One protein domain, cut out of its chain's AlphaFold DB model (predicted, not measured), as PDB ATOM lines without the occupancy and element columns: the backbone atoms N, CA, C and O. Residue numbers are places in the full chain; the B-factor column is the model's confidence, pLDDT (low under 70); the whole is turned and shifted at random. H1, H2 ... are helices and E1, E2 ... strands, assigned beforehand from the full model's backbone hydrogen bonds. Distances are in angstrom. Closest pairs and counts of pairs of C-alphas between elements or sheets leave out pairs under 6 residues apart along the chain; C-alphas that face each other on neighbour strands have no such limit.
ATOM      1  N   ALA A  93     -28.252  -2.330  26.288       76.62
ATOM      2  CA  ALA A  93     -27.777  -2.874  27.552       76.62
ATOM      3  C   ALA A  93     -28.580  -2.286  28.727       76.62
ATOM      4  O   ALA A  93     -28.574  -1.079  28.965       76.62
ATOM      5  N   GLN A  94     -29.235  -3.144  29.517       74.44
ATOM      6  CA  GLN A  94     -30.007  -2.694  30.687       74.44
ATOM      7  C   GLN A  94     -29.111  -2.157  31.805       74.44
ATOM      8  O   GLN A  94     -29.497  -1.278  32.577       74.44
ATOM      9  N   SER A  95     -27.935  -2.755  31.959       79.44
ATOM     10  CA  SER A  95     -26.967  -2.379  32.984       79.44
ATOM     11  C   SER A  95     -25.578  -2.863  32.601       79.44
ATOM     12  O   SER A  95     -25.421  -3.704  31.721       79.44
ATOM     13  N   PHE A  96     -24.571  -2.341  33.288       79.25
ATOM     14  CA  PHE A  96     -23.192  -2.781  33.153       79.25
ATOM     15  C   PHE A  96     -22.761  -3.422  34.461       79.25
ATOM     16  O   PHE A  96     -23.067  -2.908  35.539       79.25
ATOM     17  N   ARG A  97     -22.086  -4.565  34.367       77.06
ATOM     18  CA  ARG A  97     -21.561  -5.286  35.529       77.06
ATOM     19  C   ARG A  97     -20.075  -5.513  35.379       77.06
ATOM     20  O   ARG A  97     -19.612  -5.793  34.277       77.06
ATOM     21  N   GLU A  98     -19.368  -5.441  36.501       77.62
ATOM     22  CA  GLU A  98     -17.948  -5.761  36.553       77.62
ATOM     23  C   GLU A  98     -17.700  -7.191  36.028       77.62
ATOM     24  O   GLU A  98     -18.393  -8.150  36.392       77.62
ATOM     25  N   ARG A  99     -16.737  -7.335  35.123       73.62
ATOM     26  CA  ARG A  99     -16.260  -8.584  34.560       73.62
ATOM     27  C   ARG A  99     -15.552  -9.319  35.681       73.62
ATOM     28  O   ARG A  99     -14.583  -8.829  36.247       73.62
ATOM     29  N   TYR A 100     -16.024 -10.522  35.977       65.44
ATOM     30  CA  TYR A 100     -15.347 -11.382  36.933       65.44
ATOM     31  C   TYR A 100     -14.045 -11.896  36.313       65.44
ATOM     32  O   TYR A 100     -14.067 -12.777  35.451       65.44
ATOM     33  N   SER A 127     -15.269  -4.171  58.980       78.94
ATOM     34  CA  SER A 127     -14.093  -3.435  58.474       78.94
ATOM     35  C   SER A 127     -13.096  -4.325  57.724       78.94
ATOM     36  O   SER A 127     -12.276  -3.834  56.946       78.94
ATOM     37  N   ILE A 128     -13.170  -5.645  57.922       78.06
ATOM     38  CA  ILE A 128     -12.351  -6.626  57.198       78.06
ATOM     39  C   ILE A 128     -12.689  -6.582  55.702       78.06
ATOM     40  O   ILE A 128     -11.790  -6.638  54.861       78.06
ATOM     41  N   GLY A 129     -13.979  -6.449  55.370       77.00
ATOM     42  CA  GLY A 129     -14.447  -6.359  53.987       77.00
ATOM     43  C   GLY A 129     -13.906  -5.116  53.286       77.00
ATOM     44  O   GLY A 129     -13.340  -5.225  52.197       77.00
ATOM     45  N   ASP A 130     -13.994  -3.966  53.951       78.31
ATOM     46  CA  ASP A 130     -13.526  -2.684  53.420       78.31
ATOM     47  C   ASP A 130     -12.005  -2.663  53.228       78.31
ATOM     48  O   ASP A 130     -11.508  -2.218  52.192       78.31
ATOM     49  N   ALA A 131     -11.244  -3.225  54.169       79.25
ATOM     50  CA  ALA A 131      -9.791  -3.309  54.047       79.25
ATOM     51  C   ALA A 131      -9.342  -4.243  52.909       79.25
ATOM     52  O   ALA A 131      -8.381  -3.945  52.186       79.25
ATOM     53  N   ILE A 132     -10.040  -5.369  52.714       78.62
ATOM     54  CA  ILE A 132      -9.803  -6.270  51.577       78.62
ATOM     55  C   ILE A 132     -10.150  -5.559  50.264       78.62
ATOM     56  O   ILE A 132      -9.357  -5.610  49.320       78.62
ATOM     57  N   ALA A 133     -11.285  -4.857  50.212       75.50
ATOM     58  CA  ALA A 133     -11.715  -4.097  49.042       75.50
ATOM     59  C   ALA A 133     -10.711  -2.991  48.679       75.50
ATOM     60  O   ALA A 133     -10.276  -2.921  47.531       75.50
ATOM     61  N   HIS A 134     -10.247  -2.210  49.658       75.88
ATOM     62  CA  HIS A 134      -9.255  -1.153  49.454       75.88
ATOM     63  C   HIS A 134      -7.897  -1.707  48.992       75.88
ATOM     64  O   HIS A 134      -7.247  -1.161  48.096       75.88
ATOM     65  N   THR A 135      -7.468  -2.844  49.548       77.75
ATOM     66  CA  THR A 135      -6.236  -3.521  49.110       77.75
ATOM     67  C   THR A 135      -6.360  -4.013  47.665       77.75
ATOM     68  O   THR A 135      -5.426  -3.858  46.871       77.75
ATOM     69  N   ARG A 136      -7.516  -4.587  47.301       78.12
ATOM     70  CA  ARG A 136      -7.832  -5.020  45.930       78.12
ATOM     71  C   ARG A 136      -7.815  -3.832  44.971       78.12
ATOM     72  O   ARG A 136      -7.141  -3.903  43.943       78.12
ATOM     73  N   GLU A 137      -8.474  -2.739  45.333       74.44
ATOM     74  CA  GLU A 137      -8.525  -1.512  44.540       74.44
ATOM     75  C   GLU A 137      -7.130  -0.913  44.336       74.44
ATOM     76  O   GLU A 137      -6.739  -0.625  43.206       74.44
ATOM     77  N   THR A 138      -6.316  -0.855  45.391       76.88
ATOM     78  CA  THR A 138      -4.927  -0.380  45.308       76.88
ATOM     79  C   THR A 138      -4.098  -1.228  44.336       76.88
ATOM     80  O   THR A 138      -3.337  -0.694  43.526       76.88
ATOM     81  N   ARG A 139      -4.240  -2.560  44.374       78.25
ATOM     82  CA  ARG A 139      -3.536  -3.472  43.450       78.25
ATOM     83  C   ARG A 139      -3.984  -3.278  42.003       78.25
ATOM     84  O   ARG A 139      -3.143  -3.250  41.104       78.25
ATOM     85  N   VAL A 140      -5.289  -3.147  41.772       79.50
ATOM     86  CA  VAL A 140      -5.851  -2.884  40.439       79.50
ATOM     87  C   VAL A 140      -5.363  -1.532  39.914       79.50
ATOM     88  O   VAL A 140      -4.857  -1.475  38.794       79.50
ATOM     89  N   GLY A 141      -5.397  -0.487  40.745       77.31
ATOM     90  CA  GLY A 141      -4.906   0.848  40.408       77.31
ATOM     91  C   GLY A 141      -3.425   0.862  40.030       77.31
ATOM     92  O   GLY A 141      -3.065   1.430  39.004       77.31
ATOM     93  N   ARG A 142      -2.560   0.162  40.781       81.88
ATOM     94  CA  ARG A 142      -1.125   0.049  40.442       81.88
ATOM     95  C   ARG A 142      -0.887  -0.643  39.100       81.88
ATOM     96  O   ARG A 142      -0.059  -0.184  38.318       81.88
ATOM     97  N   ARG A 143      -1.605  -1.737  38.820       78.31
ATOM     98  CA  ARG A 143      -1.503  -2.448  37.531       78.31
ATOM     99  C   ARG A 143      -1.954  -1.565  36.373       78.31
ATOM    100  O   ARG A 143      -1.300  -1.537  35.336       78.31
ATOM    101  N   ARG A 144      -3.041  -0.824  36.577       80.31
ATOM    102  CA  ARG A 144      -3.564   0.129  35.604       80.31
ATOM    103  C   ARG A 144      -2.570   1.256  35.324       80.31
ATOM    104  O   ARG A 144      -2.280   1.503  34.163       80.31
ATOM    105  N   ALA A 145      -2.010   1.873  36.362       83.00
ATOM    106  CA  ALA A 145      -1.030   2.946  36.208       83.00
ATOM    107  C   ALA A 145       0.222   2.478  35.448       83.00
ATOM    108  O   ALA A 145       0.717   3.192  34.583       83.00
ATOM    109  N   ARG A 146       0.698   1.249  35.711       84.44
ATOM    110  CA  ARG A 146       1.799   0.648  34.944       84.44
ATOM    111  C   ARG A 146       1.431   0.474  33.466       84.44
ATOM    112  O   ARG A 146       2.224   0.834  32.607       84.44
ATOM    113  N   LEU A 147       0.231  -0.032  33.170       83.69
ATOM    114  CA  LEU A 147      -0.236  -0.183  31.788       83.69
ATOM    115  C   LEU A 147      -0.359   1.172  31.073       83.69
ATOM    116  O   LEU A 147      -0.016   1.270  29.902       83.69
ATOM    117  N   GLU A 148      -0.839   2.210  31.760       86.31
ATOM    118  CA  GLU A 148      -0.964   3.562  31.201       86.31
ATOM    119  C   GLU A 148       0.410   4.170  30.888       86.31
ATOM    120  O   GLU A 148       0.601   4.674  29.784       86.31
ATOM    121  N   GLN A 149       1.391   4.017  31.783       91.06
ATOM    122  CA  GLN A 149       2.783   4.417  31.525       91.06
ATOM    123  C   GLN A 149       3.373   3.669  30.321       91.06
ATOM    124  O   GLN A 149       3.943   4.283  29.422       91.06
ATOM    125  N   GLU A 150       3.158   2.353  30.231       91.31
ATOM    126  CA  GLU A 150       3.589   1.569  29.066       91.31
ATOM    127  C   GLU A 150       2.895   2.029  27.772       91.31
ATOM    128  O   GLU A 150       3.504   2.000  26.705       91.31
ATOM    129  N   MET A 151       1.637   2.473  27.832       91.38
ATOM    130  CA  MET A 151       0.920   3.021  26.674       91.38
ATOM    131  C   MET A 151       1.445   4.396  26.241       91.38
ATOM    132  O   MET A 151       1.347   4.726  25.056       91.38
ATOM    133  N   GLU A 152       1.969   5.199  27.166       92.88
ATOM    134  CA  GLU A 152       2.604   6.487  26.857       92.88
ATOM    135  C   GLU A 152       3.960   6.287  26.179       92.88
ATOM    136  O   GLU A 152       4.263   6.949  25.185       92.88
ATOM    137  N   GLU A 153       4.745   5.329  26.668       92.12
ATOM    138  CA  GLU A 153       6.065   5.009  26.120       92.12
ATOM    139  C   GLU A 153       5.983   4.188  24.820       92.12
ATOM    140  O   GLU A 153       6.863   4.286  23.961       92.12
ATOM    141  N   ASN A 154       4.918   3.396  24.635       94.81
ATOM    142  CA  ASN A 154       4.733   2.515  23.483       94.81
ATOM    143  C   ASN A 154       3.495   2.887  22.651       94.81
ATOM    144  O   ASN A 154       2.364   2.464  22.916       94.81
ATOM    145  N   GLU A 155       3.733   3.589  21.541       94.31
ATOM    146  CA  GLU A 155       2.675   3.968  20.601       94.31
ATOM    147  C   GLU A 155       1.930   2.752  20.011       94.31
ATOM    148  O   GLU A 155       0.708   2.791  19.835       94.31
ATOM    149  N   GLY A 156       2.636   1.649  19.747       94.25
ATOM    150  CA  GLY A 156       2.041   0.420  19.218       94.25
ATOM    151  C   GLY A 156       1.051  -0.211  20.196       94.25
ATOM    152  O   GLY A 156      -0.047  -0.611  19.793       94.25
ATOM    153  N   LEU A 157       1.396  -0.231  21.486       90.94
ATOM    154  CA  LEU A 157       0.511  -0.706  22.550       90.94
ATOM    155  C   LEU A 157      -0.729   0.185  22.666       90.94
ATOM    156  O   LEU A 157      -1.848  -0.329  22.710       90.94
ATOM    157  N   ARG A 158      -0.562   1.510  22.619       91.25
ATOM    158  CA  ARG A 158      -1.678   2.467  22.639       91.25
ATOM    159  C   ARG A 158      -2.660   2.239  21.490       91.25
ATOM    160  O   ARG A 158      -3.871   2.170  21.714       91.25
ATOM    161  N   ILE A 159      -2.157   2.101  20.262       91.69
ATOM    162  CA  ILE A 159      -2.988   1.851  19.073       91.69
ATOM    163  C   ILE A 159      -3.695   0.496  19.188       91.69
ATOM    164  O   ILE A 159      -4.885   0.396  18.870       91.69
ATOM    165  N   TRP A 160      -2.991  -0.535  19.662       91.31
ATOM    166  CA  TRP A 160      -3.569  -1.859  19.874       91.31
ATOM    167  C   TRP A 160      -4.696  -1.828  20.908       91.31
ATOM    168  O   TRP A 160      -5.789  -2.304  20.606       91.31
ATOM    169  N   VAL A 161      -4.477  -1.213  22.077       87.19
ATOM    170  CA  VAL A 161      -5.498  -1.067  23.127       87.19
ATOM    171  C   VAL A 161      -6.700  -0.291  22.598       87.19
ATOM    172  O   VAL A 161      -7.831  -0.741  22.756       87.19
ATOM    173  N   HIS A 162      -6.478   0.826  21.901       86.88
ATOM    174  CA  HIS A 162      -7.566   1.619  21.332       86.88
ATOM    175  C   HIS A 162      -8.402   0.813  20.325       86.88
ATOM    176  O   HIS A 162      -9.629   0.792  20.403       86.88
ATOM    177  N   ARG A 163      -7.750   0.093  19.402       86.69
ATOM    178  CA  ARG A 163      -8.444  -0.737  18.406       86.69
ATOM    179  C   ARG A 163      -9.141  -1.938  19.042       86.69
ATOM    180  O   ARG A 163     -10.254  -2.269  18.637       86.69
ATOM    181  N   ARG A 164      -8.516  -2.570  20.036       86.19
ATOM    182  CA  ARG A 164      -9.122  -3.633  20.842       86.19
ATOM    183  C   ARG A 164     -10.390  -3.120  21.513       86.19
ATOM    184  O   ARG A 164     -11.423  -3.770  21.407       86.19
ATOM    185  N   ASP A 165     -10.336  -1.961  22.158       82.88
ATOM    186  CA  ASP A 165     -11.473  -1.383  22.879       82.88
ATOM    187  C   ASP A 165     -12.624  -0.990  21.941       82.88
ATOM    188  O   ASP A 165     -13.790  -1.116  22.319       82.88
ATOM    189  N   LEU A 166     -12.319  -0.565  20.710       80.31
ATOM    190  CA  LEU A 166     -13.323  -0.364  19.661       80.31
ATOM    191  C   LEU A 166     -13.954  -1.688  19.212       80.31
ATOM    192  O   LEU A 166     -15.175  -1.785  19.138       80.31
ATOM    193  N   TRP A 167     -13.149  -2.719  18.942       76.88
ATOM    194  CA  TRP A 167     -13.652  -4.007  18.449       76.88
ATOM    195  C   TRP A 167     -14.445  -4.781  19.511       76.88
ATOM    196  O   TRP A 167     -15.467  -5.390  19.219       76.88
ATOM    197  N   THR A 168     -13.990  -4.729  20.759       75.12
ATOM    198  CA  THR A 168     -14.647  -5.385  21.902       75.12
ATOM    199  C   THR A 168     -15.837  -4.601  22.448       75.12
ATOM    200  O   THR A 168     -16.488  -5.056  23.385       75.12
ATOM    201  N   GLY A 169     -16.104  -3.408  21.911       74.00
ATOM    202  CA  GLY A 169     -17.160  -2.530  22.397       74.00
ATOM    203  C   GLY A 169     -16.862  -1.868  23.746       74.00
ATOM    204  O   GLY A 169     -17.679  -1.069  24.197       74.00
ATOM    205  N   ALA A 170     -15.709  -2.095  24.385       77.31
ATOM    206  CA  ALA A 170     -15.338  -1.444  25.649       77.31
ATOM    207  C   ALA A 170     -15.358   0.095  25.549       77.31
ATOM    208  O   ALA A 170     -15.751   0.786  26.490       77.31
ATOM    209  N   ALA A 171     -15.012   0.656  24.386       76.31
ATOM    210  CA  ALA A 171     -15.132   2.093  24.130       76.31
ATOM    211  C   ALA A 171     -16.594   2.585  24.166       76.31
ATOM    212  O   ALA A 171     -16.875   3.674  24.665       76.31
ATOM    213  N   SER A 172     -17.544   1.778  23.696       76.81
ATOM    214  CA  SER A 172     -18.969   2.105  23.793       76.81
ATOM    215  C   SER A 172     -19.469   1.998  25.241       76.81
ATOM    216  O   SER A 172     -20.212   2.865  25.702       76.81
ATOM    217  N   VAL A 173     -18.957   1.042  26.025       76.06
ATOM    218  CA  VAL A 173     -19.244   0.942  27.467       76.06
ATOM    219  C   VAL A 173     -18.818   2.210  28.218       76.06
ATOM    220  O   VAL A 173     -19.585   2.710  29.039       76.06
ATOM    221  N   ARG A 174     -17.666   2.811  27.874       75.56
ATOM    222  CA  ARG A 174     -17.238   4.131  28.408       75.56
ATOM    223  C   ARG A 174     -18.302   5.199  28.210       75.56
ATOM    224  O   ARG A 174     -18.580   6.000  29.099       75.56
ATOM    225  N   LYS A 175     -18.869   5.221  27.009       75.06
ATOM    226  CA  LYS A 175     -19.762   6.274  26.535       75.06
ATOM    227  C   LYS A 175     -21.170   6.153  27.116       75.06
ATOM    228  O   LYS A 175     -21.751   7.181  27.469       75.06
ATOM    229  N   TYR A 176     -21.705   4.935  27.225       73.12
ATOM    230  CA  TYR A 176     -23.092   4.696  27.649       73.12
ATOM    231  C   TYR A 176     -23.216   4.117  29.064       73.12
ATOM    232  O   TYR A 176     -24.170   4.444  29.763       73.12
ATOM    233  N   GLY A 177     -22.258   3.309  29.524       65.75
ATOM    234  CA  GLY A 177     -22.362   2.588  30.796       65.75
ATOM    235  C   GLY A 177     -22.026   3.391  32.043       65.75
ATOM    236  O   GLY A 177     -22.595   3.143  33.103       65.75
ATOM    237  N   ILE A 178     -21.174   4.406  31.912       61.84
ATOM    238  CA  ILE A 178     -20.777   5.273  33.035       61.84
ATOM    239  C   ILE A 178     -21.802   6.401  33.252       61.84
ATOM    240  O   ILE A 178     -21.866   7.010  34.316       61.84
ATOM    241  N   ARG A 179     -22.692   6.648  32.281       56.84
ATOM    242  CA  ARG A 179     -23.752   7.662  32.376       56.84
ATOM    243  C   ARG A 179     -25.003   7.148  33.083       56.84
ATOM    244  O   ARG A 179     -26.110   7.471  32.664       56.84
ATOM    245  N   PRO A 212     -15.295   1.853  38.331       54.75
ATOM    246  CA  PRO A 212     -14.704   0.733  37.618       54.75
ATOM    247  C   PRO A 212     -14.539   1.117  36.150       54.75
ATOM    248  O   PRO A 212     -15.432   1.722  35.549       54.75
ATOM    249  N   GLU A 213     -13.375   0.822  35.580       59.19
ATOM    250  CA  GLU A 213     -13.140   1.185  34.196       59.19
ATOM    251  C   GLU A 213     -14.075   0.384  33.273       59.19
ATOM    252  O   GLU A 213     -14.374  -0.783  33.518       59.19
ATOM    253  N   PRO A 214     -14.486   0.972  32.148       60.44
ATOM    254  CA  PRO A 214     -15.220   0.325  31.054       60.44
ATOM    255  C   PRO A 214     -14.693  -1.042  30.592       60.44
ATOM    256  O   PRO A 214     -15.476  -1.847  30.103       60.44
ATOM    257  N   ILE A 215     -13.379  -1.293  30.688       62.09
ATOM    258  CA  ILE A 215     -12.743  -2.565  30.293       62.09
ATOM    259  C   ILE A 215     -13.210  -3.683  31.224       62.09
ATOM    260  O   ILE A 215     -13.427  -4.823  30.803       62.09
ATOM    261  N   ASP A 216     -13.414  -3.324  32.485       69.12
ATOM    262  CA  ASP A 216     -13.930  -4.215  33.499       69.12
ATOM    263  C   ASP A 216     -15.450  -4.239  33.469       69.12
ATOM    264  O   ASP A 216     -16.029  -4.973  34.237       69.12
ATOM    265  N   MET A 217     -16.141  -3.511  32.594       74.62
ATOM    266  CA  MET A 217     -17.598  -3.530  32.521       74.62
ATOM    267  C   MET A 217     -18.088  -4.360  31.334       74.62
ATOM    268  O   MET A 217     -17.659  -4.196  30.195       74.62
ATOM    269  N   VAL A 218     -19.046  -5.246  31.591       78.62
ATOM    270  CA  VAL A 218     -19.728  -6.048  30.572       78.62
ATOM    271  C   VAL A 218     -21.181  -5.584  30.467       78.62
ATOM    272  O   VAL A 218     -21.846  -5.494  31.508       78.62
ATOM    273  N   PRO A 219     -21.697  -5.304  29.253       79.81
ATOM    274  CA  PRO A 219     -23.114  -5.028  29.066       79.81
ATOM    275  C   PRO A 219     -23.935  -6.257  29.461       79.81
ATOM    276  O   PRO A 219     -23.704  -7.372  28.986       79.81
ATOM    277  N   ILE A 220     -24.902  -6.059  30.349       80.81
ATOM    278  CA  ILE A 220     -25.904  -7.062  30.680       80.81
ATOM    279  C   ILE A 220     -27.032  -6.918  29.669       80.81
ATOM    280  O   ILE A 220     -27.742  -5.908  29.644       80.81
ATOM    281  N   ALA A 221     -27.192  -7.961  28.857       78.06
ATOM    282  CA  ALA A 221     -28.307  -8.073  27.938       78.06
ATOM    283  C   ALA A 221     -29.641  -8.006  28.703       78.06
ATOM    284  O   ALA A 221     -29.739  -8.535  29.820       78.06
ATOM    285  N   PRO A 222     -30.675  -7.389  28.107       75.12
ATOM    286  CA  PRO A 222     -32.006  -7.415  28.673       75.12
ATOM    287  C   PRO A 222     -32.455  -8.849  28.919       75.12
ATOM    288  O   PRO A 222     -32.097  -9.786  28.195       75.12
ATOM    289  N   ARG A 223     -33.238  -9.042  29.979       75.19
ATOM    290  CA  ARG A 223     -33.769 -10.371  30.270       75.19
ATOM    291  C   ARG A 223     -34.674 -10.770  29.111       75.19
ATOM    292  O   ARG A 223     -35.581 -10.032  28.756       75.19
TER     293      ARG A 223
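AT A GLANCE: This is residues 93 to 100, 127 to 179 and 212 to 223 of the 393 residues of a protein of Leptosphaeria maculans (strain JN3 / isolate v23.1.3 / race Av1-4-5-6-7-8) (UniProt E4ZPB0). Helices H1 and H2 meet at a corner round an open middle; H3 leads to a small antiparallel sheet, E1 and E2. The 73 printed residues, mostly helix, run E1, H1, H2, H3, E2. The whole is loose, radius of gyration of the C-alphas 14.6 A, spanning 42 by 35 by 19 A.

IN THESE COORDINATES: E1, residues 95 to 98, begins at C-alpha (-26.967, -2.379, 32.984). H1, 127 to 153, is 39.0 A from first to last C-alpha. H2 is 155 to 167, H3 170 to 176. E2, 217 to 220, ends at (-25.904, -7.062, 30.680).

HOW THE PARTS SIT: N 97 of E1 and O 218 of E2 are within hydrogen-bond range, 3.0 A, as in each helix is every O i to N i+4 pair. H1 and H2 touch only at the corner, closest C-alphas 151 and 158, 4.8 A. H3 and E2 come to 6.9 A, C-alphas 173 and 217.

THE WHOLE: Cuts at 101 to 126 and 180 to 211 span 23.0 A and 12.5 A. 9 residues have pLDDT under 70.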